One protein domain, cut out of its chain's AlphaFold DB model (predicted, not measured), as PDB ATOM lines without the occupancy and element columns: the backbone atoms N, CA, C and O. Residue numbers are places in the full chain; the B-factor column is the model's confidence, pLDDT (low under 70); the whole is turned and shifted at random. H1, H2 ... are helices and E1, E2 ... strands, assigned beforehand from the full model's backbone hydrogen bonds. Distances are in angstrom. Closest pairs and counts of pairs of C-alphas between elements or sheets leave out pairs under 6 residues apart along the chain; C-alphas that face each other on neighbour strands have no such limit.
ATOM      1  N   TYR A   3      32.300  43.512  22.237       65.31
ATOM      2  CA  TYR A   3      32.118  44.200  20.943       65.31
ATOM      3  C   TYR A   3      31.220  45.421  21.074       65.31
ATOM      4  O   TYR A   3      30.258  45.372  21.828       65.31
ATOM      5  N   LEU A   4      31.466  46.488  20.312       66.31
ATOM      6  CA  LEU A   4      30.611  47.674  20.349       66.31
ATOM      7  C   LEU A   4      29.285  47.419  19.617       66.31
ATOM      8  O   LEU A   4      29.278  47.159  18.408       66.31
ATOM      9  N   GLU A   5      28.157  47.572  20.312       66.81
ATOM     10  CA  GLU A   5      26.836  47.679  19.681       66.81
ATOM     11  C   GLU A   5      26.695  49.056  19.008       66.81
ATOM     12  O   GLU A   5      26.052  49.988  19.493       66.81
ATOM     13  N   SER A   6      27.395  49.226  17.891       63.59
ATOM     14  CA  SER A   6      27.515  50.520  17.241       63.59
ATOM     15  C   SER A   6      26.302  50.856  16.385       63.59
ATOM     16  O   SER A   6      26.058  50.255  15.334       63.59
ATOM     17  N   LYS A   7      25.564  51.894  16.786       69.06
ATOM     18  CA  LYS A   7      24.407  52.381  16.022       69.06
ATOM     19  C   LYS A   7      24.828  53.086  14.730       69.06
ATOM     20  O   LYS A   7      24.153  52.953  13.705       69.06
ATOM     21  N   THR A   8      25.960  53.802  14.745       81.31
ATOM     22  CA  THR A   8      26.434  54.626  13.617       81.31
ATOM     23  C   THR A   8      27.960  54.622  13.488       81.31
ATOM     24  O   THR A   8      28.680  54.381  14.452       81.31
ATOM     25  N   LEU A   9      28.480  54.988  12.309       83.69
ATOM     26  CA  LEU A   9      29.924  55.174  12.092       83.69
ATOM     27  C   LEU A   9      30.546  56.195  13.068       83.69
ATOM     28  O   LEU A   9      31.704  56.056  13.451       83.69
ATOM     29  N   GLY A  10      29.771  57.198  13.498       87.88
ATOM     30  CA  GLY A  10      30.196  58.174  14.504       87.88
ATOM     31  C   GLY A  10      30.531  57.530  15.851       87.88
ATOM     32  O   GLY A  10      31.548  57.886  16.438       87.88
ATOM     33  N   HIS A  11      29.747  56.538  16.292       87.62
ATOM     34  CA  HIS A  11      30.005  55.809  17.539       87.62
ATOM     35  C   HIS A  11      31.295  54.988  17.453       87.62
ATOM     36  O   HIS A  11      32.098  55.030  18.378       87.62
ATOM     37  N   ASN A  12      31.552  54.316  16.323       84.50
ATOM     38  CA  ASN A  12      32.820  53.601  16.113       84.50
ATOM     39  C   ASN A  12      34.023  54.535  16.202       84.50
ATOM     40  O   ASN A  12      35.006  54.219  16.862       84.50
ATOM     41  N   ARG A  13      33.943  55.685  15.528       88.75
ATOM     42  CA  ARG A  13      35.011  56.687  15.509       88.75
ATOM     43  C   ARG A  13      35.252  57.265  16.900       88.75
ATOM     44  O   ARG A  13      36.396  57.338  17.333       88.75
ATOM     45  N   ALA A  14      34.186  57.603  17.623       90.44
ATOM     46  CA  ALA A  14      34.285  58.063  19.001       90.44
ATOM     47  C   ALA A  14      34.910  56.999  19.917       90.44
ATOM     48  O   ALA A  14      35.835  57.304  20.666       90.44
ATOM     49  N   PHE A  15      34.464  55.745  19.816       89.38
ATOM     50  CA  PHE A  15      35.004  54.635  20.597       89.38
ATOM     51  C   PHE A  15      36.484  54.376  20.288       89.38
ATOM     52  O   PHE A  15      37.281  54.206  21.203       89.38
ATOM     53  N   LEU A  16      36.883  54.421  19.015       88.56
ATOM     54  CA  LEU A  16      38.287  54.311  18.610       88.56
ATOM     55  C   LEU A  16      39.141  55.463  19.151       88.56
ATOM     56  O   LEU A  16      40.271  55.219  19.565       88.56
ATOM     57  N   SER A  17      38.611  56.690  19.198       91.44
ATOM     58  CA  SER A  17      39.295  57.808  19.858       91.44
ATOM     59  C   SER A  17      39.473  57.551  21.358       91.44
ATOM     60  O   SER A  17      40.554  57.791  21.882       91.44
ATOM     61  N   VAL A  18      38.461  57.013  22.048       92.12
ATOM     62  CA  VAL A  18      38.587  56.617  23.465       92.12
ATOM     63  C   VAL A  18      39.667  55.546  23.639       92.12
ATOM     64  O   VAL A  18      40.530  55.691  24.498       92.12
ATOM     65  N   LEU A  19      39.667  54.509  22.794       90.62
ATOM     66  CA  LEU A  19      40.682  53.452  22.831       90.62
ATOM     67  C   LEU A  19      42.095  53.998  22.603       90.62
ATOM     68  O   LEU A  19      43.033  53.581  23.275       90.62
ATOM     69  N   TRP A  20      42.262  54.928  21.665       91.56
ATOM     70  CA  TRP A  20      43.553  55.553  21.379       91.56
ATOM     71  C   TRP A  20      44.138  56.258  22.606       91.56
ATOM     72  O   TRP A  20      45.322  56.084  22.906       91.56
ATOM     73  N   HIS A  21      43.277  56.953  23.348       93.50
ATOM     74  CA  HIS A  21      43.614  57.754  24.520       93.50
ATOM     75  C   HIS A  21      43.554  57.000  25.861       93.50
ATOM     76  O   HIS A  21      43.615  57.630  26.910       93.50
ATOM     77  N   LEU A  22      43.466  55.662  25.889       93.06
ATOM     78  CA  LEU A  22      43.427  54.936  27.175       93.06
ATOM     79  C   LEU A  22      44.669  55.151  28.051       93.06
ATOM     80  O   LEU A  22      44.585  54.957  29.256       93.06
ATOM     81  N   GLY A  23      45.807  55.531  27.460       91.00
ATOM     82  CA  GLY A  23      47.014  55.880  28.218       91.00
ATOM     83  C   GLY A  23      46.868  57.158  29.052       91.00
ATOM     84  O   GLY A  23      47.630  57.345  29.993       91.00
ATOM     85  N   ASP A  24      45.872  57.991  28.745       95.12
ATOM     86  CA  ASP A  24      45.598  59.259  29.425       95.12
ATOM     87  C   ASP A  24      44.584  59.086  30.579       95.12
ATOM     88  O   ASP A  24      44.087  60.066  31.137       95.12
ATOM     89  N   VAL A  25      44.218  57.841  30.915       96.19
ATOM     90  CA  VAL A  25      43.277  57.533  32.000       96.19
ATOM     91  C   VAL A  25      43.947  57.753  33.355       96.19
ATOM     92  O   VAL A  25      44.979  57.155  33.651       96.19
ATOM     93  N   VAL A  26      43.300  58.539  34.215       95.56
ATOM     94  CA  VAL A  26      43.701  58.773  35.610       95.56
ATOM     95  C   VAL A  26      42.493  58.501  36.501       95.56
ATOM     96  O   VAL A  26      41.393  58.958  36.199       95.56
ATOM     97  N   ASP A  27      42.660  57.708  37.561       94.38
ATOM     98  CA  ASP A  27      41.586  57.349  38.504       94.38
ATOM     99  C   ASP A  27      40.313  56.799  37.832       94.38
ATOM    100  O   ASP A  27      39.183  57.123  38.201       94.38
ATOM    101  N   ASN A  28      40.491  55.944  36.820       94.69
ATOM    102  CA  ASN A  28      39.420  55.403  35.971       94.69
ATOM    103  C   ASN A  28      38.633  56.465  35.186       94.69
ATOM    104  O   ASN A  28      37.531  56.182  34.719       94.69
ATOM    105  N   LYS A  29      39.169  57.673  35.012       96.44
ATOM    106  CA  LYS A  29      38.548  58.751  34.245       96.44
ATOM    107  C   LYS A  29      39.415  59.140  33.060       96.44
ATOM    108  O   LYS A  29      40.632  59.239  33.165       96.44
ATOM    109  N   LEU A  30      38.767  59.389  31.929       97.19
ATOM    110  CA  LEU A  30      39.389  59.948  30.737       97.19
ATOM    111  C   LEU A  30      38.658  61.222  30.342       97.19
ATOM    112  O   LEU A  30      37.455  61.198  30.087       97.19
ATOM    113  N   VAL A  31      39.393  62.324  30.248       97.19
ATOM    114  CA  VAL A  31      38.852  63.617  29.828       97.19
ATOM    115  C   VAL A  31      39.406  63.946  28.451       97.19
ATOM    116  O   VAL A  31      40.599  64.182  28.296       97.19
ATOM    117  N   LEU A  32      38.539  63.993  27.440       96.56
ATOM    118  CA  LEU A  32      38.934  64.327  26.071       96.56
ATOM    119  C   LEU A  32      38.269  65.606  25.602       96.56
ATOM    120  O   LEU A  32      37.066  65.802  25.768       96.56
ATOM    121  N   THR A  33      39.027  66.462  24.921       95.06
ATOM    122  CA  THR A  33      38.420  67.575  24.189       95.06
ATOM    123  C   THR A  33      37.614  67.033  23.007       95.06
ATOM    124  O   THR A  33      38.037  66.104  22.314       95.06
ATOM    125  N   LYS A  34      36.466  67.653  22.706       93.19
ATOM    126  CA  LYS A  34      35.659  67.322  21.515       93.19
ATOM    127  C   LYS A  34      36.490  67.406  20.229       93.19
ATOM    128  O   LYS A  34      36.294  66.627  19.299       93.19
ATOM    129  N   ALA A  35      37.458  68.325  20.203       90.00
ATOM    130  CA  ALA A  35      38.426  68.463  19.123       90.00
ATOM    131  C   ALA A  35      39.332  67.227  18.988       90.00
ATOM    132  O   ALA A  35      39.456  66.718  17.876       90.00
ATOM    133  N   SER A  36      39.901  66.711  20.085       90.88
ATOM    134  CA  SER A  36      40.738  65.498  20.063       90.88
ATOM    135  C   SER A  36      39.967  64.290  19.539       90.88
ATOM    136  O   SER A  36      40.452  63.556  18.684       90.88
ATOM    137  N   ILE A  37      38.709  64.137  19.966       90.75
ATOM    138  CA  ILE A  37      37.858  63.027  19.522       90.75
ATOM    139  C   ILE A  37      37.610  63.100  18.012       90.75
ATOM    140  O   ILE A  37      37.677  62.078  17.333       90.75
ATOM    141  N   ALA A  38      37.306  64.287  17.478       89.00
ATOM    142  CA  ALA A  38      36.763  64.431  16.133       89.00
ATOM    143  C   ALA A  38      37.797  64.756  15.037       89.00
ATOM    144  O   ALA A  38      37.650  64.281  13.908       89.00
ATOM    145  N   ASN A  39      38.842  65.535  15.344       87.56
ATOM    146  CA  ASN A  39      39.863  65.961  14.371       87.56
ATOM    147  C   ASN A  39      40.668  64.774  13.819       87.56
ATOM    148  O   ASN A  39      41.195  64.831  12.706       87.56
ATOM    149  N   VAL A  40      40.731  63.671  14.570       84.38
ATOM    150  CA  VAL A  40      41.341  62.424  14.103       84.38
ATOM    151  C   VAL A  40      40.611  61.866  12.886       84.38
ATOM    152  O   VAL A  40      41.251  61.204  12.085       84.38
ATOM    153  N   TRP A  41      39.332  62.170  12.669       87.81
ATOM    154  CA  TRP A  41      38.528  61.530  11.621       87.81
ATOM    155  C   TRP A  41      38.185  62.438  10.453       87.81
ATOM    156  O   TRP A  41      37.922  61.958   9.354       87.81
ATOM    157  N   THR A  42      38.099  63.743  10.689       83.00
ATOM    158  CA  THR A  42      37.567  64.662   9.689       83.00
ATOM    159  C   THR A  42      37.965  66.102   9.960       83.00
ATOM    160  O   THR A  42      38.037  66.551  11.104       83.00
ATOM    161  N   ILE A  43      38.145  66.852   8.876       82.69
ATOM    162  CA  ILE A  43      38.280  68.308   8.904       82.69
ATOM    163  C   ILE A  43      36.917  69.014   8.813       82.69
ATOM    164  O   ILE A  43      36.816  70.195   9.138       82.69
ATOM    165  N   SER A  44      35.838  68.315   8.442       86.06
ATOM    166  CA  SER A  44      34.510  68.918   8.284       86.06
ATOM    167  C   SER A  44      33.885  69.284   9.633       86.06
ATOM    168  O   SER A  44      33.739  68.437  10.515       86.06
ATOM    169  N   LYS A  45      33.466  70.544   9.799       84.50
ATOM    170  CA  LYS A  45      32.851  71.043  11.043       84.50
ATOM    171  C   LYS A  45      31.558  70.296  11.402       84.50
ATOM    172  O   LYS A  45      31.350  69.981  12.573       84.50
ATOM    173  N   SER A  46      30.714  69.973  10.417       84.62
ATOM    174  CA  SER A  46      29.461  69.234  10.641       84.62
ATOM    175  C   SER A  46      29.725  67.789  11.069       84.62
ATOM    176  O   SER A  46      29.151  67.315  12.049       84.62
ATOM    177  N   ALA A  47      30.672  67.113  10.415       82.31
ATOM    178  CA  ALA A  47      31.064  65.756  10.783       82.31
ATOM    179  C   ALA A  47      31.706  65.703  12.181       82.31
ATOM    180  O   ALA A  47      31.437  64.773  12.943       82.31
ATOM    181  N   ARG A  48      32.476  66.731  12.572       86.19
ATOM    182  CA  ARG A  48      33.026  66.832  13.931       86.19
ATOM    183  C   ARG A  48      31.946  66.931  15.003       86.19
ATOM    184  O   ARG A  48      32.054  66.278  16.042       86.19
ATOM    185  N   ARG A  49      30.892  67.714  14.742       87.12
ATOM    186  CA  ARG A  49      29.731  67.814  15.635       87.12
ATOM    187  C   ARG A  49      29.062  66.450  15.808       87.12
ATOM    188  O   ARG A  49      28.829  66.050  16.941       87.12
ATOM    189  N   ASN A  50      28.841  65.714  14.719       87.44
ATOM    190  CA  ASN A  50      28.206  64.393  14.769       87.44
ATOM    191  C   ASN A  50      29.030  63.373  15.566       87.44
ATOM    192  O   ASN A  50      28.468  62.614  16.349       87.44
ATOM    193  N   ILE A  51      30.357  63.372  15.407       86.56
ATOM    194  CA  ILE A  51      31.245  62.493  16.185       86.56
ATOM    195  C   ILE A  51      31.231  62.882  17.668       86.56
ATOM    196  O   ILE A  51      31.205  62.009  18.524       86.56
ATOM    197  N   SER A  52      31.198  64.180  17.979       87.56
ATOM    198  CA  SER A  52      31.134  64.657  19.366       87.56
ATOM    199  C   SER A  52      29.817  64.282  20.053       87.56
ATOM    200  O   SER A  52      29.829  63.944  21.231       87.56
ATOM    201  N   ILE A  53      28.695  64.322  19.325       89.25
ATOM    202  CA  ILE A  53      27.393  63.846  19.823       89.25
ATOM    203  C   ILE A  53      27.464  62.338  20.080       89.25
ATOM    204  O   ILE A  53      27.216  61.902  21.198       89.25
ATOM    205  N   ALA A  54      27.930  61.566  19.093       90.06
ATOM    206  CA  ALA A  54      28.072  60.117  19.230       90.06
ATOM    207  C   ALA A  54      29.013  59.707  20.376       90.06
ATOM    208  O   ALA A  54      28.834  58.647  20.964       90.06
ATOM    209  N   ALA A  55      30.010  60.536  20.701       89.38
ATOM    210  CA  ALA A  55      30.894  60.331  21.840       89.38
ATOM    211  C   ALA A  55      30.176  60.511  23.185       89.38
ATOM    212  O   ALA A  55      30.410  59.723  24.094       89.38
ATOM    213  N   GLY A  56      29.283  61.497  23.303       87.38
ATOM    214  CA  GLY A  56      28.417  61.638  24.477       87.38
ATOM    215  C   GLY A  56      27.447  60.466  24.626       87.38
ATOM    216  O   GLY A  56      27.227  59.970  25.728       87.38
ATOM    217  N   ASP A  57      26.952  59.948  23.501       89.56
ATOM    218  CA  ASP A  57      26.031  58.810  23.471       89.56
ATOM    219  C   ASP A  57      26.698  57.468  23.818       89.56
ATOM    220  O   ASP A  57      25.994  56.485  24.063       89.56
ATOM    221  N   LEU A  58      28.037  57.401  23.897       87.06
ATOM    222  CA  LEU A  58      28.756  56.172  24.255       87.06
ATOM    223  C   LEU A  58      28.385  55.638  25.644       87.06
ATOM    224  O   LEU A  58      28.484  54.432  25.854       87.06
ATOM    225  N   GLY A  59      27.907  56.485  26.563       81.81
ATOM    226  CA  GLY A  59      27.389  56.033  27.862       81.81
ATOM    227  C   GLY A  59      26.184  55.091  27.736       81.81
ATOM    228  O   GLY A  59      25.983  54.223  28.581       81.81
ATOM    229  N   ASN A  60      25.426  55.209  26.642       78.44
ATOM    230  CA  ASN A  60      24.273  54.363  26.333       78.44
ATOM    231  C   ASN A  60      24.632  53.161  25.448       78.44
ATOM    232  O   ASN A  60      23.772  52.320  25.170       78.44
ATOM    233  N   VAL A  61      25.875  53.083  24.964       73.12
ATOM    234  CA  VAL A  61      26.330  51.989  24.110       73.12
ATOM    235  C   VAL A  61      26.837  50.852  24.981       73.12
ATOM    236  O   VAL A  61      27.721  51.018  25.821       73.12
ATOM    237  N   LYS A  62      26.275  49.665  24.761       72.12
ATOM    238  CA  LYS A  62      26.679  48.457  25.470       72.12
ATOM    239  C   LYS A  62      27.718  47.704  24.650       72.12
ATOM    240  O   LYS A  62      27.677  47.675  23.419       72.12
ATOM    241  N   LEU A  63      28.655  47.080  25.351       70.44
ATOM    242  CA  LEU A  63      29.517  46.070  24.772       70.44
ATOM    243  C   LEU A  63      28.801  44.721  24.814       70.44
ATOM    244  O   LEU A  63      28.296  44.322  25.856       70.44
ATOM    245  N   LEU A  64      28.773  43.987  23.714       70.00
ATOM    246  CA  LEU A  64      28.273  42.618  23.696       70.00
ATOM    247  C   LEU A  64      29.400  41.690  24.140       70.00
ATOM    248  O   LEU A  64      30.390  41.554  23.429       70.00
ATOM    249  N   SER A  65      29.261  41.072  25.313       69.38
ATOM    250  CA  SER A  65      30.033  39.894  25.691       69.38
ATOM    251  C   SER A  65      29.445  38.686  24.986       69.38
ATOM    252  O   SER A  65      28.319  38.303  25.286       69.38
ATOM    253  N   VAL A  66      30.189  38.117  24.047       69.06
ATOM    254  CA  VAL A  66      29.773  36.913  23.325       69.06
ATOM    255  C   VAL A  66      30.462  35.694  23.917       69.06
ATOM    256  O   VAL A  66      31.697  35.630  23.886       69.06
ATOM    257  N   ASP A  67      29.648  34.753  24.386       68.25
ATOM    258  CA  ASP A  67      30.036  33.402  24.773       68.25
ATOM    259  C   ASP A  67      29.445  32.414  23.764       68.25
ATOM    260  O   ASP A  67      28.342  32.608  23.241       68.25
ATOM    261  N   SER A  68      30.211  31.379  23.449       64.38
ATOM    262  CA  SER A  68      29.833  30.353  22.488       64.38
ATOM    263  C   SER A  68      30.036  28.986  23.120       64.38
ATOM    264  O   SER A  68      31.148  28.660  23.535       64.38
ATOM    265  N   ASP A  69      28.954  28.212  23.173       60.69
ATOM    266  CA  ASP A  69      28.949  26.827  23.626       60.69
ATOM    267  C   ASP A  69      28.779  25.909  22.396       60.69
ATOM    268  O   ASP A  69      27.789  26.008  21.662       60.69
ATOM    269  N   GLY A  70      29.736  24.998  22.179       57.91
ATOM    270  CA  GLY A  70      29.729  24.014  21.085       57.91
ATOM    271  C   GLY A  70      30.554  24.399  19.847       57.91
ATOM    272  O   GLY A  70      31.177  25.459  19.792       57.91
ATOM    273  N   ASP A  71      30.548  23.513  18.843       55.75
ATOM    274  CA  ASP A  71      31.298  23.660  17.590       55.75
ATOM    275  C   ASP A  71      30.390  23.543  16.357       55.75
ATOM    276  O   ASP A  71      29.457  22.733  16.301       55.75
ATOM    277  N   GLY A  72      30.708  24.315  15.315       57.56
ATOM    278  CA  GLY A  72      30.092  24.145  14.001       57.56
ATOM    279  C   GLY A  72      28.664  24.690  13.903       57.56
ATOM    280  O   GLY A  72      28.366  25.808  14.310       57.56
ATOM    281  N   GLU A  73      27.773  23.900  13.307       53.72
ATOM    282  CA  GLU A  73      26.357  24.245  13.094       53.72
ATOM    283  C   GLU A  73      25.503  24.132  14.368       53.72
ATOM    284  O   GLU A  73      24.374  24.610  14.392       53.72
ATOM    285  N   LYS A  74      26.038  23.526  15.437       56.72
ATOM    286  CA  LYS A  74      25.363  23.380  16.740       56.72
ATOM    287  C   LYS A  74      25.762  24.463  17.748       56.72
ATOM    288  O   LYS A  74      25.461  24.334  18.933       56.72
ATOM    289  N   GLU A  75      26.462  25.499  17.289       64.25
ATOM    290  CA  GLU A  75      26.985  26.574  18.129       64.25
ATOM    291  C   GLU A  75      25.839  27.386  18.754       64.25
ATOM    292  O   GLU A  75      25.077  28.055  18.056       64.25
ATOM    293  N   ARG A  76      25.719  27.336  20.085       64.06
ATOM    294  CA  ARG A  76      24.789  28.182  20.838       64.06
ATOM    295  C   ARG A  76      25.517  29.426  21.298       64.06
ATOM    296  O   ARG A  76      26.528  29.339  21.990       64.06
ATOM    297  N   ILE A  77      24.975  30.583  20.946       69.94
ATOM    298  CA  ILE A  77      25.606  31.862  21.253       69.94
ATOM    299  C   ILE A  77      24.788  32.574  22.308       69.94
ATOM    300  O   ILE A  77      23.592  32.797  22.140       69.94
ATOM    301  N   LYS A  78      25.461  32.962  23.383       70.19
ATOM    302  CA  LYS A  78      24.907  33.839  24.406       70.19
ATOM    303  C   LYS A  78      25.600  35.182  24.277       70.19
ATOM    304  O   LYS A  78      26.824  35.269  24.366       70.19
ATOM    305  N   SER A  79      24.823  36.234  24.053       71.12
ATOM    306  CA  SER A  79      25.314  37.604  24.106       71.12
ATOM    307  C   SER A  79      24.791  38.280  25.370       71.12
ATOM    308  O   SER A  79      23.607  38.219  25.697       71.12
ATOM    309  N   LYS A  80      25.688  38.924  26.115       74.88
ATOM    310  CA  LYS A  80      25.341  39.748  27.272       74.88
ATOM    311  C   LYS A  80      25.776  41.173  27.008       74.88
ATOM    312  O   LYS A  80      26.947  41.422  26.752       74.88
ATOM    313  N   ALA A  81      24.849  42.112  27.109       74.94
ATOM    314  CA  ALA A  81      25.167  43.522  26.988       74.94
ATOM    315  C   ALA A  81      25.791  44.033  28.302       74.94
ATOM    316  O   ALA A  81      25.229  43.851  29.381       74.94
ATOM    317  N   VAL A  82      26.965  44.651  28.213       80.06
ATOM    318  CA  VAL A  82      27.791  45.090  29.340       80.06
ATOM    319  C   VAL A  82      28.116  46.567  29.164       80.06
ATOM    320  O   VAL A  82      28.651  46.967  28.134       80.06
ATOM    321  N   SER A  83      27.808  47.387  30.166       83.62
ATOM    322  CA  SER A  83      28.203  48.798  30.157       83.62
ATOM    323  C   SER A  83      29.719  48.936  30.277       83.62
ATOM    324  O   SER A  83      30.367  48.175  30.999       83.62
ATOM    325  N   LEU A  84      30.283  49.911  29.564       85.00
ATOM    326  CA  LEU A  84      31.711  50.220  29.625       85.00
ATOM    327  C   LEU A  84      32.032  51.303  30.656       85.00
ATOM    328  O   LEU A  84      33.033  51.231  31.370       85.00
ATOM    329  N   PHE A  85      31.148  52.292  30.717       89.88
ATOM    330  CA  PHE A  85      31.292  53.478  31.534       89.88
ATOM    331  C   PHE A  85      30.324  53.412  32.713       89.88
ATOM    332  O   PHE A  85      29.196  52.934  32.569       89.88
ATOM    333  N   ARG A  86      30.767  53.895  33.873       92.12
ATOM    334  CA  ARG A  86      29.888  54.251  34.990       92.12
ATOM    335  C   ARG A  86      29.064  55.483  34.632       92.12
ATOM    336  O   ARG A  86      27.865  55.505  34.880       92.12
ATOM    337  N   SER A  87      29.706  56.469  34.011       93.56
ATOM    338  CA  SER A  87      29.080  57.707  33.560       93.56
ATOM    339  C   SER A  87      29.824  58.292  32.357       93.56
ATOM    340  O   SER A  87      31.010  58.029  32.133       93.56
ATOM    341  N   VAL A  88      29.101  59.084  31.562       94.88
ATOM    342  CA  VAL A  88      29.665  59.924  30.501       94.88
ATOM    343  C   VAL A  88      29.086  61.324  30.662       94.88
ATOM    344  O   VAL A  88      27.877  61.514  30.555       94.88
ATOM    345  N   GLU A  89      29.948  62.304  30.918       95.56
ATOM    346  CA  GLU A  89      29.556  63.696  31.135       95.56
ATOM    347  C   GLU A  89      29.973  64.554  29.940       95.56
ATOM    348  O   GLU A  89      31.149  64.622  29.571       95.56
ATOM    349  N   VAL A  90      29.006  65.234  29.321       94.31
ATOM    350  CA  VAL A  90      29.240  66.068  28.136       94.31
ATOM    351  C   VAL A  90      29.359  67.532  28.548       94.31
ATOM    352  O   VAL A  90      28.366  68.246  28.679       94.31
ATOM    353  N   GLY A  91      30.593  68.005  28.705       91.62
ATOM    354  CA  GLY A  91      30.898  69.413  28.948       91.62
ATOM    355  C   GLY A  91      30.822  70.278  27.683       91.62
ATOM    356  O   GLY A  91      30.584  69.807  26.563       91.62
ATOM    357  N   LYS A  92      31.071  71.588  27.831       91.12
ATOM    358  CA  LYS A  92      31.083  72.540  26.701       91.12
ATOM    359  C   LYS A  92      32.161  72.179  25.671       91.12
ATOM    360  O   LYS A  92      31.846  72.055  24.484       91.12
ATOM    361  N   TYR A  93      33.390  71.930  26.130       91.88
ATOM    362  CA  TYR A  93      34.559  71.659  25.277       91.88
ATOM    363  C   TYR A  93      35.132  70.246  25.415       91.88
ATOM    364  O   TYR A  93      35.790  69.769  24.489       91.88
ATOM    365  N   CYS A  94      34.867  69.575  26.531       96.06
ATOM    366  CA  CYS A  94      35.357  68.238  26.841       96.06
ATOM    367  C   CYS A  94      34.210  67.251  27.070       96.06
ATOM    368  O   CYS A  94      33.059  67.648  27.256       96.06
ATOM    369  N   ILE A  95      34.543  65.968  27.009       96.56
ATOM    370  CA  ILE A  95      33.704  64.854  27.433       96.56
ATOM    371  C   ILE A  95      34.528  64.049  28.433       96.56
ATOM    372  O   ILE A  95      35.688  63.729  28.155       96.56
ATOM    373  N   THR A  96      33.931  63.753  29.581       97.25
ATOM    374  CA  THR A  96      34.538  62.933  30.628       97.25
ATOM    375  C   THR A  96      33.913  61.549  30.590       97.25
ATOM    376  O   THR A  96      32.693  61.413  30.641       97.25
ATOM    377  N   PHE A  97      34.753  60.526  30.504       96.38
ATOM    378  CA  PHE A  97      34.371  59.122  30.533       96.38
ATOM    379  C   PHE A  97      34.857  58.510  31.844       96.38
ATOM    380  O   PHE A  97      36.065  58.425  32.058       96.38
ATOM    381  N   GLU A  98      33.947  58.074  32.710       95.75
ATOM    382  CA  GLU A  98      34.303  57.302  33.903       95.75
ATOM    383  C   GLU A  98      34.131  55.813  33.605       95.75
ATOM    384  O   GLU A  98      33.027  55.348  33.332       95.75
ATOM    385  N   PHE A  99      35.218  55.050  33.635       92.94
ATOM    386  CA  PHE A  99      35.214  53.623  33.333       92.94
ATOM    387  C   PHE A  99      34.788  52.789  34.538       92.94
ATOM    388  O   PHE A  99      35.056  53.114  35.694       92.94
ATOM    389  N   ILE A 100      34.175  51.642  34.258       89.81
ATOM    390  CA  ILE A 100      34.089  50.567  35.247       89.81
ATOM    391  C   ILE A 100      35.500  49.952  35.380       89.81
ATOM    392  O   ILE A 100      36.022  49.498  34.358       89.81
ATOM    393  N   PRO A 101      36.108  49.901  36.586       84.38
ATOM    394  CA  PRO A 101      37.519  49.529  36.767       84.38
ATOM    395  C   PRO A 101      37.927  48.225  36.065       84.38
ATOM    396  O   PRO A 101      38.869  48.209  35.275       84.38
ATOM    397  N   ASP A 102      37.130  47.165  36.221       84.00
ATOM    398  CA  ASP A 102      37.405  45.836  35.648       84.00
ATOM    399  C   ASP A 102      37.361  45.790  34.109       84.00
ATOM    400  O   ASP A 102      37.650  44.764  33.488       84.00
ATOM    401  N   ARG A 103      36.942  46.877  33.452       83.19
ATOM    402  CA  ARG A 103      36.865  46.963  31.988       83.19
ATOM    403  C   ARG A 103      38.120  47.557  31.365       83.19
ATOM    404  O   ARG A 103      38.375  47.281  30.194       83.19
ATOM    405  N   LEU A 104      38.923  48.307  32.121       85.31
ATOM    406  CA  LEU A 104      40.111  48.980  31.591       85.31
ATOM    407  C   LEU A 104      41.156  47.998  31.062       85.31
ATOM    408  O   LEU A 104      41.676  48.204  29.970       85.31
ATOM    409  N   GLN A 105      41.405  46.890  31.764       81.75
ATOM    410  CA  GLN A 105      42.368  45.880  31.310       81.75
ATOM    411  C   GLN A 105      41.955  45.262  29.963       81.75
ATOM    412  O   GLN A 105      42.771  45.132  29.050       81.75
ATOM    413  N   ALA A 106      40.670  44.931  29.809       79.50
ATOM    414  CA  ALA A 106      40.138  44.389  28.561       79.50
ATOM    415  C   ALA A 106      40.224  45.406  27.409       79.50
ATOM    416  O   ALA A 106      40.543  45.037  26.277       79.50
ATOM    417  N   LEU A 107      39.977  46.689  27.696       85.00
ATOM    418  CA  LEU A 107      40.137  47.772  26.729       85.00
ATOM    419  C   LEU A 107      41.602  48.003  26.339       85.00
ATOM    420  O   LEU A 107      41.876  48.254  25.168       85.00
ATOM    421  N   GLY A 108      42.539  47.877  27.281       85.06
ATOM    422  CA  GLY A 108      43.976  47.958  27.016       85.06
ATOM    423  C   GLY A 108      44.430  46.880  26.032       85.06
ATOM    424  O   GLY A 108      45.009  47.196  24.993       85.06
ATOM    425  N   ALA A 109      44.048  45.623  26.275       79.62
ATOM    426  CA  ALA A 109      44.343  44.516  25.364       79.62
ATOM    427  C   ALA A 109      43.710  44.704  23.968       79.62
ATOM    428  O   ALA A 109      44.294  44.309  22.955       79.62
ATOM    429  N   LEU A 110      42.521  45.315  23.901       79.38
ATOM    430  CA  LEU A 110      41.854  45.658  22.643       79.38
ATOM    431  C   LEU A 110      42.588  46.776  21.890       79.38
ATOM    432  O   LEU A 110      42.776  46.677  20.678       79.38
ATOM    433  N   ARG A 111      43.018  47.824  22.602       85.06
ATOM    434  CA  ARG A 111      43.810  48.932  22.060       85.06
ATOM    435  C   ARG A 111      45.111  48.421  21.458       85.06
ATOM    436  O   ARG A 111      45.415  48.769  20.322       85.06
ATOM    437  N   GLU A 112      45.860  47.605  22.194       81.25
ATOM    438  CA  GLU A 112      47.106  47.012  21.700       81.25
ATOM    439  C   GLU A 112      46.858  46.218  20.422       81.25
ATOM    440  O   GLU A 112      47.490  46.475  19.404       81.25
ATOM    441  N   LEU A 113      45.861  45.332  20.427       74.56
ATOM    442  CA  LEU A 113      45.528  44.521  19.260       74.56
ATOM    443  C   LEU A 113      45.159  45.364  18.022       74.56
ATOM    444  O   LEU A 113      45.476  44.975  16.898       74.56
ATOM    445  N   LEU A 114      44.486  46.502  18.212       76.44
ATOM    446  CA  LEU A 114      44.090  47.404  17.128       76.44
ATOM    447  C   LEU A 114      45.253  48.254  16.604       76.44
ATOM    448  O   LEU A 114      45.439  48.352  15.392       76.44
ATOM    449  N   PHE A 115      46.012  48.884  17.502       80.69
ATOM    450  CA  PHE A 115      46.962  49.940  17.143       80.69
ATOM    451  C   PHE A 115      48.421  49.484  17.082       80.69
ATOM    452  O   PHE A 115      49.257  50.254  16.620       80.69
ATOM    453  N   GLN A 116      48.740  48.246  17.476       75.81
ATOM    454  CA  GLN A 116      50.098  47.695  17.359       75.81
ATOM    455  C   GLN A 116      50.620  47.736  15.915       75.81
ATOM    456  O   GLN A 116      51.815  47.916  15.698       75.81
ATOM    457  N   TYR A 117      49.728  47.585  14.931       72.25
ATOM    458  CA  TYR A 117      50.096  47.499  13.514       72.25
ATOM    459  C   TYR A 117      49.408  48.530  12.621       72.25
ATOM    460  O   TYR A 117      49.795  48.687  11.464       72.25
ATOM    461  N   ILE A 118      48.380  49.217  13.124       74.69
ATOM    462  CA  ILE A 118      47.613  50.185  12.341       74.69
ATOM    463  C   ILE A 118      47.616  51.529  13.065       74.69
ATOM    464  O   ILE A 118      46.981  51.654  14.113       74.69
ATOM    465  N   PRO A 119      48.278  52.564  12.517       81.62
ATOM    466  CA  PRO A 119      48.180  53.896  13.090       81.62
ATOM    467  C   PRO A 119      46.733  54.387  12.985       81.62
ATOM    468  O   PRO A 119      46.074  54.172  11.966       81.62
ATOM    469  N   ILE A 120      46.235  55.105  13.995       83.06
ATOM    470  CA  ILE A 120      44.833  55.557  14.017       83.06
ATOM    471  C   ILE A 120      44.437  56.361  12.767       83.06
ATOM    472  O   ILE A 120      43.308  56.264  12.291       83.06
ATOM    473  N   HIS A 121      45.373  57.100  12.166       83.25
ATOM    474  CA  HIS A 121      45.129  57.851  10.933       83.25
ATOM    475  C   HIS A 121      44.805  56.965   9.725       83.25
ATOM    476  O   HIS A 121      44.044  57.396   8.861       83.25
ATOM    477  N   ALA A 122      45.305  55.729   9.676       80.19
ATOM    478  CA  ALA A 122      44.946  54.776   8.630       80.19
ATOM    479  C   ALA A 122      43.483  54.315   8.742       80.19
ATOM    480  O   ALA A 122      42.861  53.980   7.738       80.19
ATOM    481  N   LEU A 123      42.887  54.384   9.938       79.94
ATOM    482  CA  LEU A 123      41.476  54.050  10.155       79.94
ATOM    483  C   LEU A 123      40.518  55.132   9.624       79.94
ATOM    484  O   LEU A 123      39.311  54.898   9.569       79.94
ATOM    485  N   ARG A 124      41.013  56.308   9.195       81.12
ATOM    486  CA  ARG A 124      40.188  57.368   8.576       81.12
ATOM    487  C   ARG A 124      39.438  56.884   7.336       81.12
ATOM    488  O   ARG A 124      38.330  57.354   7.094       81.12
ATOM    489  N   GLY A 125      40.038  55.956   6.587       76.75
ATOM    490  CA  GLY A 125      39.450  55.364   5.385       76.75
ATOM    491  C   GLY A 125      38.222  54.492   5.658       76.75
ATOM    492  O   GLY A 125      37.495  54.176   4.725       76.75
ATOM    493  N   ILE A 126      37.947  54.145   6.922       81.00
ATOM    494  CA  ILE A 126      36.777  53.353   7.291       81.00
ATOM    495  C   ILE A 126      35.498  54.170   7.077       81.00
ATOM    496  O   ILE A 126      35.259  55.203   7.726       81.00
ATOM    497  N   SER A 127      34.658  53.660   6.182       80.88
ATOM    498  CA  SER A 127      33.410  54.269   5.733       80.88
ATOM    499  C   SER A 127      32.173  53.520   6.240       80.88
ATOM    500  O   SER A 127      31.106  54.115   6.397       80.88
ATOM    501  N   SER A 128      32.310  52.237   6.580       81.31
ATOM    502  CA  SER A 128      31.219  51.405   7.077       81.31
ATOM    503  C   SER A 128      31.245  51.249   8.599       81.31
ATOM    504  O   SER A 128      32.271  50.982   9.230       81.31
ATOM    505  N   LYS A 129      30.061  51.347   9.219       78.94
ATOM    506  CA  LYS A 129      29.885  51.059  10.654       78.94
ATOM    507  C   LYS A 129      30.152  49.586  11.002       78.94
ATOM    508  O   LYS A 129      30.361  49.262  12.165       78.94
ATOM    509  N   HIS A 130      30.156  48.701  10.005       76.62
ATOM    510  CA  HIS A 130      30.406  47.273  10.189       76.62
ATOM    511  C   HIS A 130      31.893  46.919  10.138       76.62
ATOM    512  O   HIS A 130      32.274  45.848  10.606       76.62
ATOM    513  N   THR A 131      32.739  47.802   9.603       76.81
ATOM    514  CA  THR A 131      34.163  47.525   9.382       76.81
ATOM    515  C   THR A 131      34.909  47.290  10.677       76.81
ATOM    516  O   THR A 131      35.609  46.293  10.781       76.81
ATOM    517  N   LEU A 132      34.728  48.150  11.685       76.19
ATOM    518  CA  LEU A 132      35.417  47.994  12.968       76.19
ATOM    519  C   LEU A 132      35.072  46.654  13.628       76.19
ATOM    520  O   LEU A 132      35.965  45.901  14.004       76.19
ATOM    521  N   ASN A 133      33.780  46.329  13.709       75.50
ATOM    522  CA  ASN A 133      33.328  45.078  14.307       75.50
ATOM    523  C   ASN A 133      33.801  43.858  13.498       75.50
ATOM    524  O   ASN A 133      34.236  42.873  14.083       75.50
ATOM    525  N   SER A 134      33.809  43.941  12.163       74.81
ATOM    526  CA  SER A 134      34.331  42.873  11.294       74.81
ATOM    527  C   SER A 134      35.843  42.693  11.446       74.81
ATOM    528  O   SER A 134      36.328  41.568  11.514       74.81
ATOM    529  N   TYR A 135      36.588  43.791  11.548       74.75
ATOM    530  CA  TYR A 135      38.033  43.796  11.756       74.75
ATOM    531  C   TYR A 135      38.396  43.153  13.100       74.75
ATOM    532  O   TYR A 135      39.242  42.261  13.161       74.75
ATOM    533  N   LEU A 136      37.691  43.535  14.169       72.75
ATOM    534  CA  LEU A 136      37.832  42.934  15.494       72.75
ATOM    535  C   LEU A 136      37.444  41.454  15.511       72.75
ATOM    536  O   LEU A 136      38.155  40.646  16.107       72.75
ATOM    537  N   ALA A 137      36.362  41.089  14.818       71.69
ATOM    538  CA  ALA A 137      35.955  39.701  14.651       71.69
ATOM    539  C   ALA A 137      37.064  38.883  13.976       71.69
ATOM    540  O   ALA A 137      37.436  37.826  14.483       71.69
ATOM    541  N   CYS A 138      37.654  39.394  12.889       69.12
ATOM    542  CA  CYS A 138      38.782  38.753  12.220       69.12
ATOM    543  C   CYS A 138      39.960  38.554  13.180       69.12
ATOM    544  O   CYS A 138      40.409  37.424  13.354       69.12
ATOM    545  N   LEU A 139      40.428  39.612  13.845       67.12
ATOM    546  CA  LEU A 139      41.549  39.526  14.788       67.12
ATOM    547  C   LEU A 139      41.303  38.515  15.915       67.12
ATOM    548  O   LEU A 139      42.214  37.792  16.317       67.12
ATOM    549  N   TYR A 140      40.072  38.432  16.413       68.12
ATOM    550  CA  TYR A 140      39.716  37.496  17.469       68.12
ATOM    551  C   TYR A 140      39.625  36.042  17.010       68.12
ATOM    552  O   TYR A 140      40.146  35.151  17.684       68.12
ATOM    553  N   MET A 141      38.997  35.783  15.860       61.06
ATOM    554  CA  MET A 141      38.971  34.443  15.261       61.06
ATOM    555  C   MET A 141      40.382  33.875  15.129       61.06
ATOM    556  O   MET A 141      40.623  32.690  15.333       61.06
ATOM    557  N   LEU A 142      41.325  34.757  14.829       56.31
ATOM    558  CA  LEU A 142      42.714  34.411  14.631       56.31
ATOM    559  C   LEU A 142      43.478  34.212  15.959       56.31
ATOM    560  O   LEU A 142      44.507  33.541  15.966       56.31
ATOM    561  N   ARG A 143      42.969  34.725  17.090       58.97
ATOM    562  CA  ARG A 143      43.493  34.473  18.449       58.97
ATOM    563  C   ARG A 143      42.931  33.216  19.115       58.97
ATOM    564  O   ARG A 143      43.601  32.652  19.970       58.97
ATOM    565  N   THR A 144      41.722  32.791  18.761       60.56
ATOM    566  CA  THR A 144      41.017  31.695  19.456       60.56
ATOM    567  C   THR A 144      41.308  30.298  18.915       60.56
ATOM    568  O   THR A 144      40.702  29.336  19.379       60.56
ATOM    569  N   SER A 145      42.207  30.160  17.937       56.97
ATOM    570  CA  SER A 145      42.541  28.878  17.292       56.97
ATOM    571  C   SER A 145      41.323  28.099  16.750       56.97
ATOM    572  O   SER A 145      41.417  26.906  16.463       56.97
ATOM    573  N   ARG A 146      40.163  28.757  16.578       58.44
ATOM    574  CA  ARG A 146      38.936  28.120  16.080       58.44
ATOM    575  C   ARG A 146      39.032  27.922  14.579       58.44
ATOM    576  O   ARG A 146      39.188  28.878  13.822       58.44
ATOM    577  N   SER A 147      38.889  26.680  14.122       55.62
ATOM    578  CA  SER A 147      38.925  26.352  12.689       55.62
ATOM    579  C   SER A 147      37.647  26.727  11.939       55.62
ATOM    580  O   SER A 147      37.587  26.589  10.716       55.62
ATOM    581  N   TYR A 148      36.613  27.172  12.652       61.28
ATOM    582  CA  TYR A 148      35.305  27.484  12.101       61.28
ATOM    583  C   TYR A 148      34.602  28.591  12.894       61.28
ATOM    584  O   TYR A 148      34.672  28.614  14.120       61.28
ATOM    585  N   VAL A 149      33.894  29.467  12.181       64.25
ATOM    586  CA  VAL A 149      33.018  30.510  12.729       64.25
ATOM    587  C   VAL A 149      31.660  30.413  12.054       64.25
ATOM    588  O   VAL A 149      31.571  30.605  10.839       64.25
ATOM    589  N   SER A 150      30.609  30.131  12.831       68.12
ATOM    590  CA  SER A 150      29.246  30.094  12.302       68.12
ATOM    591  C   SER A 150      28.782  31.485  11.857       68.12
ATOM    592  O   SER A 150      29.258  32.516  12.340       68.12
ATOM    593  N   ASN A 151      27.807  31.532  10.945       70.56
ATOM    594  CA  ASN A 151      27.197  32.799  10.532       70.56
ATOM    595  C   ASN A 151      26.535  33.522  11.716       70.56
ATOM    596  O   ASN A 151      26.601  34.746  11.787       70.56
ATOM    597  N   MET A 152      25.937  32.787  12.662       72.69
ATOM    598  CA  MET A 152      25.380  33.378  13.882       72.69
ATOM    599  C   MET A 152      26.475  34.019  14.735       72.69
ATOM    600  O   MET A 152      26.294  35.137  15.221       72.69
ATOM    601  N   TYR A 153      27.636  33.367  14.851       72.38
ATOM    602  CA  TYR A 153      28.769  33.917  15.590       72.38
ATOM    603  C   TYR A 153      29.246  35.192  14.929       72.38
ATOM    604  O   TYR A 153      29.216  36.239  15.568       72.38
ATOM    605  N   LEU A 154      29.519  35.153  13.624       73.25
ATOM    606  CA  LEU A 154      29.924  36.325  12.852       73.25
ATOM    607  C   LEU A 154      28.933  37.494  12.980       73.25
ATOM    608  O   LEU A 154      29.359  38.617  13.221       73.25
ATOM    609  N   ARG A 155      27.619  37.250  12.885       75.12
ATOM    610  CA  ARG A 155      26.581  38.282  13.082       75.12
ATOM    611  C   ARG A 155      26.648  38.890  14.479       75.12
ATOM    612  O   ARG A 155      26.583  40.110  14.619       75.12
ATOM    613  N   THR A 156      26.826  38.057  15.499       74.00
ATOM    614  CA  THR A 156      26.980  38.534  16.877       74.00
ATOM    615  C   THR A 156      28.237  39.397  17.009       74.00
ATOM    616  O   THR A 156      28.172  40.497  17.556       74.00
ATOM    617  N   LEU A 157      29.360  38.959  16.425       72.38
ATOM    618  CA  LEU A 157      30.617  39.717  16.420       72.38
ATOM    619  C   LEU A 157      30.497  41.039  15.645       72.38
ATOM    620  O   LEU A 157      31.160  42.018  15.971       72.38
ATOM    621  N   MET A 158      29.623  41.095  14.639       72.75
ATOM    622  CA  MET A 158      29.326  42.308  13.875       72.75
ATOM    623  C   MET A 158      28.404  43.295  14.612       72.75
ATOM    624  O   MET A 158      28.228  44.418  14.129       72.75
ATOM    625  N   GLY A 159      27.863  42.925  15.776       69.94
ATOM    626  CA  GLY A 159      27.019  43.782  16.613       69.94
ATOM    627  C   GLY A 159      25.518  43.673  16.334       69.94
ATOM    628  O   GLY A 159      24.778  44.596  16.666       69.94
ATOM    629  N   TYR A 160      25.053  42.588  15.705       74.06
ATOM    630  CA  TYR A 160      23.618  42.338  15.543       74.06
ATOM    631  C   TYR A 160      23.017  41.780  16.840       74.06
ATOM    632  O   TYR A 160      23.564  40.847  17.423       74.06
ATOM    633  N   VAL A 161      21.886  42.347  17.270       67.44
ATOM    634  CA  VAL A 161      21.182  41.947  18.504       67.44
ATOM    635  C   VAL A 161      20.278  40.734  18.262       67.44
ATOM    636  O   VAL A 161      20.361  39.755  18.992       67.44
ATOM    637  N   ASP A 162      19.458  40.768  17.207       73.38
ATOM    638  CA  ASP A 162      18.575  39.661  16.813       73.38
ATOM    639  C   ASP A 162      19.217  38.863  15.669       73.38
ATOM    640  O   ASP A 162      18.889  39.025  14.492       73.38
ATOM    641  N   VAL A 163      20.235  38.070  16.013       72.75
ATOM    642  CA  VAL A 163      21.098  37.389  15.035       72.75
ATOM    643  C   VAL A 163      20.360  36.366  14.184       72.75
ATOM    644  O   VAL A 163      20.807  36.095  13.072       72.75
ATOM    645  N   GLU A 164      19.252  35.808  14.665       71.88
ATOM    646  CA  GLU A 164      18.478  34.780  13.962       71.88
ATOM    647  C   GLU A 164      17.671  35.377  12.806       71.88
ATOM    648  O   GLU A 164      17.586  34.769  11.738       71.88
ATOM    649  N   LYS A 165      17.177  36.612  12.960       74.62
ATOM    650  CA  LYS A 165      16.378  37.311  11.939       74.62
ATOM    651  C   LYS A 165      17.193  38.043  10.875       74.62
ATOM    652  O   LYS A 165      16.622  38.635   9.960       74.62
ATOM    653  N   VAL A 166      18.521  38.028  10.964       71.06
ATOM    654  CA  VAL A 166      19.375  38.668   9.955       71.06
ATOM    655  C   VAL A 166      19.344  37.856   8.660       71.06
ATOM    656  O   VAL A 166      19.739  36.688   8.640       71.06
ATOM    657  N   ASP A 167      18.953  38.483   7.550       74.69
ATOM    658  CA  ASP A 167      19.097  37.882   6.223       74.69
ATOM    659  C   ASP A 167      20.589  37.729   5.872       74.69
ATOM    660  O   ASP A 167      21.334  38.708   5.743       74.69
ATOM    661  N   ASN A 168      21.029  36.477   5.696       67.81
ATOM    662  CA  ASN A 168      22.390  36.143   5.270       67.81
ATOM    663  C   ASN A 168      22.764  36.853   3.971       67.81
ATOM    664  O   ASN A 168      23.879  37.351   3.822       67.81
ATOM    665  N   HIS A 169      21.854  36.887   3.011       66.88
ATOM    666  CA  HIS A 169      22.171  37.369   1.684       66.88
ATOM    667  C   HIS A 169      22.411  38.886   1.683       66.88
ATOM    668  O   HIS A 169      23.422  39.345   1.140       66.88
ATOM    669  N   ALA A 170      21.563  39.650   2.377       68.69
ATOM    670  CA  ALA A 170      21.759  41.080   2.607       68.69
ATOM    671  C   ALA A 170      23.030  41.383   3.428       68.69
ATOM    672  O   ALA A 170      23.800  42.279   3.065       68.69
ATOM    673  N   LEU A 171      23.300  40.605   4.484       69.56
ATOM    674  CA  LEU A 171      24.498  40.738   5.321       69.56
ATOM    675  C   LEU A 171      25.786  40.630   4.493       69.56
ATOM    676  O   LEU A 171      26.674  41.481   4.598       69.56
ATOM    677  N   PHE A 172      25.885  39.603   3.644       66.94
ATOM    678  CA  PHE A 172      27.090  39.358   2.856       66.94
ATOM    679  C   PHE A 172      27.241  40.324   1.673       66.94
ATOM    680  O   PHE A 172      28.359  40.759   1.390       66.94
ATOM    681  N   ARG A 173      26.145  40.688   0.987       68.88
ATOM    682  CA  ARG A 173      26.200  41.612  -0.162       68.88
ATOM    683  C   ARG A 173      26.491  43.059   0.229       68.88
ATOM    684  O   ARG A 173      27.055  43.777  -0.591       68.88
ATOM    685  N   SER A 174      26.116  43.469   1.441       71.38
ATOM    686  CA  SER A 174      26.265  44.846   1.915       71.38
ATOM    687  C   SER A 174      27.327  44.954   3.011       71.38
ATOM    688  O   SER A 174      28.461  45.341   2.736       71.38
ATOM    689  N   ALA A 175      27.010  44.535   4.240       71.56
ATOM    690  CA  ALA A 175      27.846  44.794   5.410       71.56
ATOM    691  C   ALA A 175      29.245  44.163   5.311       71.56
ATOM    692  O   ALA A 175      30.240  44.849   5.548       71.56
ATOM    693  N   ILE A 176      29.334  42.886   4.920       71.88
ATOM    694  CA  ILE A 176      30.620  42.186   4.764       71.88
ATOM    695  C   ILE A 176      31.396  42.712   3.559       71.88
ATOM    696  O   ILE A 176      32.611  42.871   3.649       71.88
ATOM    697  N   LYS A 177      30.718  42.995   2.439       76.69
ATOM    698  CA  LYS A 177      31.366  43.547   1.246       76.69
ATOM    699  C   LYS A 177      32.028  44.893   1.560       76.69
ATOM    700  O   LYS A 177      33.229  45.020   1.355       76.69
ATOM    701  N   SER A 178      31.285  45.839   2.134       74.56
ATOM    702  CA  SER A 178      31.821  47.158   2.492       74.56
ATOM    703  C   SER A 178      32.897  47.075   3.575       74.56
ATOM    704  O   SER A 178      33.919  47.744   3.474       74.56
ATOM    705  N   ALA A 179      32.721  46.213   4.585       75.44
ATOM    706  CA  ALA A 179      33.755  45.991   5.594       75.44
ATOM    707  C   ALA A 179      35.046  45.441   4.979       75.44
ATOM    708  O   ALA A 179      36.139  45.849   5.355       75.44
ATOM    709  N   ARG A 180      34.932  44.523   4.017       74.50
ATOM    710  CA  ARG A 180      36.072  43.945   3.306       74.50
ATOM    711  C   ARG A 180      36.795  44.979   2.446       74.50
ATOM    712  O   ARG A 180      38.020  44.988   2.453       74.50
ATOM    713  N   GLU A 181      36.061  45.824   1.730       78.12
ATOM    714  CA  GLU A 181      36.631  46.920   0.934       78.12
ATOM    715  C   GLU A 181      37.402  47.906   1.822       78.12
ATOM    716  O   GLU A 181      38.578  48.159   1.559       78.12
ATOM    717  N   ASP A 182      36.808  48.354   2.936       78.88
ATOM    718  CA  ASP A 182      37.495  49.216   3.904       78.88
ATOM    719  C   ASP A 182      38.745  48.529   4.495       78.88
ATOM    720  O   ASP A 182      39.796  49.152   4.622       78.88
ATOM    721  N   MET A 183      38.661  47.236   4.846       77.12
ATOM    722  CA  MET A 183      39.795  46.481   5.398       77.12
ATOM    723  C   MET A 183      40.936  46.289   4.393       77.12
ATOM    724  O   MET A 183      42.094  46.242   4.801       77.12
ATOM    725  N   PHE A 184      40.643  46.177   3.093       74.50
ATOM    726  CA  PHE A 184      41.678  46.095   2.057       74.50
ATOM    727  C   PHE A 184      42.413  47.412   1.833       74.50
ATOM    728  O   PHE A 184      43.557  47.382   1.386       74.50
ATOM    729  N   ALA A 185      41.775  48.538   2.150       77.62
ATOM    730  CA  ALA A 185      42.391  49.856   2.087       77.62
ATOM    731  C   ALA A 185      43.315  50.144   3.287       77.62
ATOM    732  O   ALA A 185      44.027  51.148   3.281       77.62
ATOM    733  N   LEU A 186      43.318  49.288   4.318       76.88
ATOM    734  CA  LEU A 186      44.218  49.431   5.459       76.88
ATOM    735  C   LEU A 186      45.655  49.035   5.074       76.88
ATOM    736  O   LEU A 186      45.851  48.056   4.352       76.88
ATOM    737  N   PRO A 187      46.673  49.746   5.599       74.50
ATOM    738  CA  PRO A 187      48.080  49.494   5.280       74.50
ATOM    739  C   PRO A 187      48.532  48.099   5.712       74.50
ATOM    740  O   PRO A 187      49.453  47.533   5.133       74.50
ATOM    741  N   VAL A 188      47.868  47.544   6.724       71.12
ATOM    742  CA  VAL A 188      48.128  46.208   7.228       71.12
ATOM    743  C   VAL A 188      46.810  45.452   7.304       71.12
ATOM    744  O   VAL A 188      45.875  45.870   7.987       71.12
ATOM    745  N   LYS A 189      46.732  44.321   6.601       71.31
ATOM    746  CA  LYS A 189      45.535  43.477   6.597       71.31
ATOM    747  C   LYS A 189      45.632  42.482   7.759       71.31
ATOM    748  O   LYS A 189      46.666  41.827   7.891       71.31
ATOM    749  N   PRO A 190      44.571  42.270   8.562       60.91
ATOM    750  CA  PRO A 190      44.591  41.308   9.673       60.91
ATOM    751  C   PRO A 190      45.068  39.922   9.250       60.91
ATOM    752  O   PRO A 190      45.883  39.296   9.914       60.91
ATOM    753  N   ILE A 191      44.598  39.466   8.089       57.19
ATOM    754  CA  ILE A 191      44.961  38.169   7.519       57.19
ATOM    755  C   ILE A 191      46.456  38.090   7.164       57.19
ATOM    756  O   ILE A 191      47.041  37.020   7.303       57.19
ATOM    757  N   GLU A 192      47.091  39.194   6.760       62.03
ATOM    758  CA  GLU A 192      48.522  39.230   6.420       62.03
ATOM    759  C   GLU A 192      49.408  39.180   7.666       62.03
ATOM    760  O   GLU A 192      50.386  38.438   7.678       62.03
ATOM    761  N   LEU A 193      49.035  39.885   8.742       58.19
ATOM    762  CA  LEU A 193      49.738  39.806  10.033       58.19
ATOM    763  C   LEU A 193      49.791  38.378  10.563       58.19
ATOM    764  O   LEU A 193      50.806  37.914  11.067       58.19
ATOM    765  N   LEU A 194      48.687  37.661  10.413       51.19
ATOM    766  CA  LEU A 194      48.533  36.342  11.005       51.19
ATOM    767  C   LEU A 194      49.031  35.221  10.096       51.19
ATOM    768  O   LEU A 194      49.425  34.169  10.596       51.19
ATOM    769  N   ALA A 195      49.082  35.456   8.783       54.03
ATOM    770  CA  ALA A 195      49.869  34.638   7.870       54.03
ATOM    771  C   ALA A 195      51.375  34.794   8.142       54.03
ATOM    772  O   ALA A 195      52.082  33.790   8.207       54.03
ATOM    773  N   ARG A 196      51.854  36.027   8.380       54.69
ATOM    774  CA  ARG A 196      53.260  36.317   8.718       54.69
ATOM    775  C   ARG A 196      53.703  35.620  10.004       54.69
ATOM    776  O   ARG A 196      54.791  35.062  10.042       54.69
ATOM    777  N   ASP A 197      52.837  35.587  11.012       54.69
ATOM    778  CA  ASP A 197      53.108  34.911  12.286       54.69
ATOM    779  C   ASP A 197      52.911  33.377  12.215       54.69
ATOM    780  O   ASP A 197      52.917  32.701  13.245       54.69
ATOM    781  N   GLY A 198      52.694  32.810  11.018       49.47
ATOM    782  CA  GLY A 198      52.539  31.368  10.800       49.47
ATOM    783  C   GLY A 198      51.235  30.779  11.347       49.47
ATOM    784  O   GLY A 198      51.111  29.563  11.481       49.47
ATOM    785  N   ARG A 199      50.246  31.618  11.676       47.62
ATOM    786  CA  ARG A 199      49.009  31.205  12.357       47.62
ATOM    787  C   ARG A 199      47.854  30.898  11.402       47.62
ATOM    788  O   ARG A 199      46.892  30.265  11.816       47.62
ATOM    789  N   CYS A 200      47.912  31.305  10.131       45.06
ATOM    790  CA  CYS A 200      46.817  31.099   9.173       45.06
ATOM    791  C   CYS A 200      47.314  30.937   7.725       45.06
ATOM    792  O   CYS A 200      48.241  31.628   7.311       45.06
ATOM    793  N   ALA A 201      46.660  30.077   6.934       43.03
ATOM    794  CA  ALA A 201      46.795  30.062   5.476       43.03
ATOM    795  C   ALA A 201      45.676  30.897   4.824       43.03
ATOM    796  O   ALA A 201      44.487  30.663   5.062       43.03
ATOM    797  N   VAL A 202      46.043  31.859   3.974       45.03
ATOM    798  CA  VAL A 202      45.082  32.708   3.255       45.03
ATOM    799  C   VAL A 202      44.309  31.856   2.245       45.03
ATOM    800  O   VAL A 202      44.884  31.357   1.282       45.03
ATOM    801  N   THR A 203      42.996  31.685   2.430       46.00
ATOM    802  CA  THR A 203      42.134  31.063   1.410       46.00
ATOM    803  C   THR A 203      41.008  32.011   1.001       46.00
ATOM    804  O   THR A 203      40.402  32.697   1.821       46.00
ATOM    805  N   HIS A 204      40.736  32.081  -0.302       41.06
ATOM    806  CA  HIS A 204      39.904  33.123  -0.917       41.06
ATOM    807  C   HIS A 204      38.374  32.939  -0.777       41.06
ATOM    808  O   HIS A 204      37.624  33.664  -1.432       41.06
ATOM    809  N   ARG A 205      37.853  31.987   0.016       43.34
ATOM    810  CA  ARG A 205      36.428  31.586  -0.067       43.34
ATOM    811  C   ARG A 205      35.641  31.835   1.228       43.34
ATOM    812  O   ARG A 205      35.854  31.173   2.230       43.34
ATOM    813  N   TRP A 206      34.691  32.774   1.150       42.59
ATOM    814  CA  TRP A 206      33.848  33.277   2.256       42.59
ATOM    815  C   TRP A 206      32.394  32.748   2.238       42.59
ATOM    816  O   TRP A 206      31.539  33.292   2.929       42.59
ATOM    817  N   LYS A 207      32.048  31.773   1.384       39.03
ATOM    818  CA  LYS A 207      30.639  31.526   1.021       39.03
ATOM    819  C   LYS A 207      29.926  30.399   1.791       39.03
ATOM    820  O   LYS A 207      30.461  29.311   1.979       39.03
ATOM    821  N   ALA A 208      28.649  30.703   2.045       36.59
ATOM    822  CA  ALA A 208      27.468  29.885   2.348       36.59
ATOM    823  C   ALA A 208      27.245  29.370   3.785       36.59
ATOM    824  O   ALA A 208      26.111  29.470   4.245       36.59
ATOM    825  N   VAL A 209      28.251  28.906   4.535       36.31
ATOM    826  CA  VAL A 209      28.004  28.243   5.842       36.31
ATOM    827  C   VAL A 209      29.060  28.628   6.888       36.31
ATOM    828  O   VAL A 209      29.697  27.771   7.469       36.31
ATOM    829  N   GLY A 210      29.313  29.917   7.119       44.97
ATOM    830  CA  GLY A 210      30.393  30.339   8.021       44.97
ATOM    831  C   GLY A 210      31.791  30.285   7.389       44.97
ATOM    832  O   GLY A 210      31.977  29.862   6.246       44.97
ATOM    833  N   PHE A 211      32.791  30.778   8.121       50.41
ATOM    834  CA  PHE A 211      34.179  30.873   7.655       50.41
ATOM    835  C   PHE A 211      35.027  29.750   8.257       50.41
ATOM    836  O   PHE A 211      35.040  29.568   9.473       50.41
ATOM    837  N   ARG A 212      35.766  29.012   7.416       49.66
ATOM    838  CA  ARG A 212      36.758  28.023   7.867       49.66
ATOM    839  C   ARG A 212      38.155  28.644   7.864       49.66
ATOM    840  O   ARG A 212      38.685  28.944   6.797       49.66
ATOM    841  N   VAL A 213      38.765  28.781   9.042       45.81
ATOM    842  CA  VAL A 213      40.183  29.152   9.194       45.81
ATOM    843  C   VAL A 213      41.005  27.861   9.093       45.81
ATOM    844  O   VAL A 213      40.822  26.948   9.898       45.81
TER     845      VAL A 213
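What this domain is: This is residues 3 to 213 of the 223 residues of an uncharacterized protein of Vibrio breoganii (UniProt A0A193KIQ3). Two lobes sit end to end along the longest axis: one has the small sheet E1 E5 E4 with H3 over one face and H1 and H2 packed on H3, the other has H7, H8 and H9 packed round H6. A long hairpin, E2 and E3, reaches from the first lobe along the second, past H7, while H4 and H5 lie between the lobes. The printed part has 211 residues, in the order H1 E1 H2 H3 E2 E3 E4 E5 H4 H5 H6 H7 H8 H9, nine named helices and five named strands of mixed class; both sheets are antiparallel. It is compact, with a radius of gyration of the C-alphas of 17.2 A, and only just elongated, spanning 50 by 33 by 33 A.

Where its parts are: H1, residues 9 to 20, begins at C-alpha 9 (29.924, 55.174, 12.092) and is 16.5 A long. E1 is residues 29 to 33, H2 34 to 39, and H3 45 to 60, 24.2 A. E2, residues 62 to 69, and E3, 76 to 83, measure 21.8 A and 22.9 A. E4 is residues 85 to 90 and E5 94 to 99. H4, residues 101 to 115, is 21.8 A long; H5 is 120 to 125, H6 131 to 143, 18.4 A, and H7 151 to 157. H8, residues 168 to 184, is 21.9 A long with a kink of 27 degrees near residue 178. H9, residues 190 to 196, ends at C-alpha 196 (53.260, 36.317, 8.718).

How they stand to each other: H1 touches H3 about perpendicular, at 74 degrees, with residues 10 to 15 alone; the closest C-alphas, of Gly 10 and Ile 51, are 4.8 A apart. H3 runs along the strands at a height over the sheet of 10.2 A. E1 and E5 have N 30 and O 97 at 2.9 A; the hairpin E4 and E5 has N 86 and O 98 at 2.7 A. E3 runs on into E4 at 49 degrees. The hairpin E2 and E3 has N 65 and O 80 at 2.7 A; the closest C-alphas of E3 and H7, Ile 77 and Tyr 153, are 6.8 A apart. H6 touches H8 with residues 131 to 135 alone, Thr 131 and Ala 179 having the closest C-alphas, 4.1 A. Every O i to N i+4 pair is within hydrogen-bond range in H1, H2, H6, H7 and H9, against 10 of 12 in H3, 9 of 11 in H4, 11 of 13 in H8 and 0 of 2 in H5, where 2 of 3 O i to N i+3 pairs are.

The domain as a whole: The farthest C-alphas, of Lys 74 and Lys 92, are 50.5 A apart. The printed part has no cut, and no link is long. Residues 197 to 213 hold no named element. Mean pLDDT of the printed part is 75.5; 63 residues are under 70, among them 65 to 77, 138 to 150 and 190 to 213.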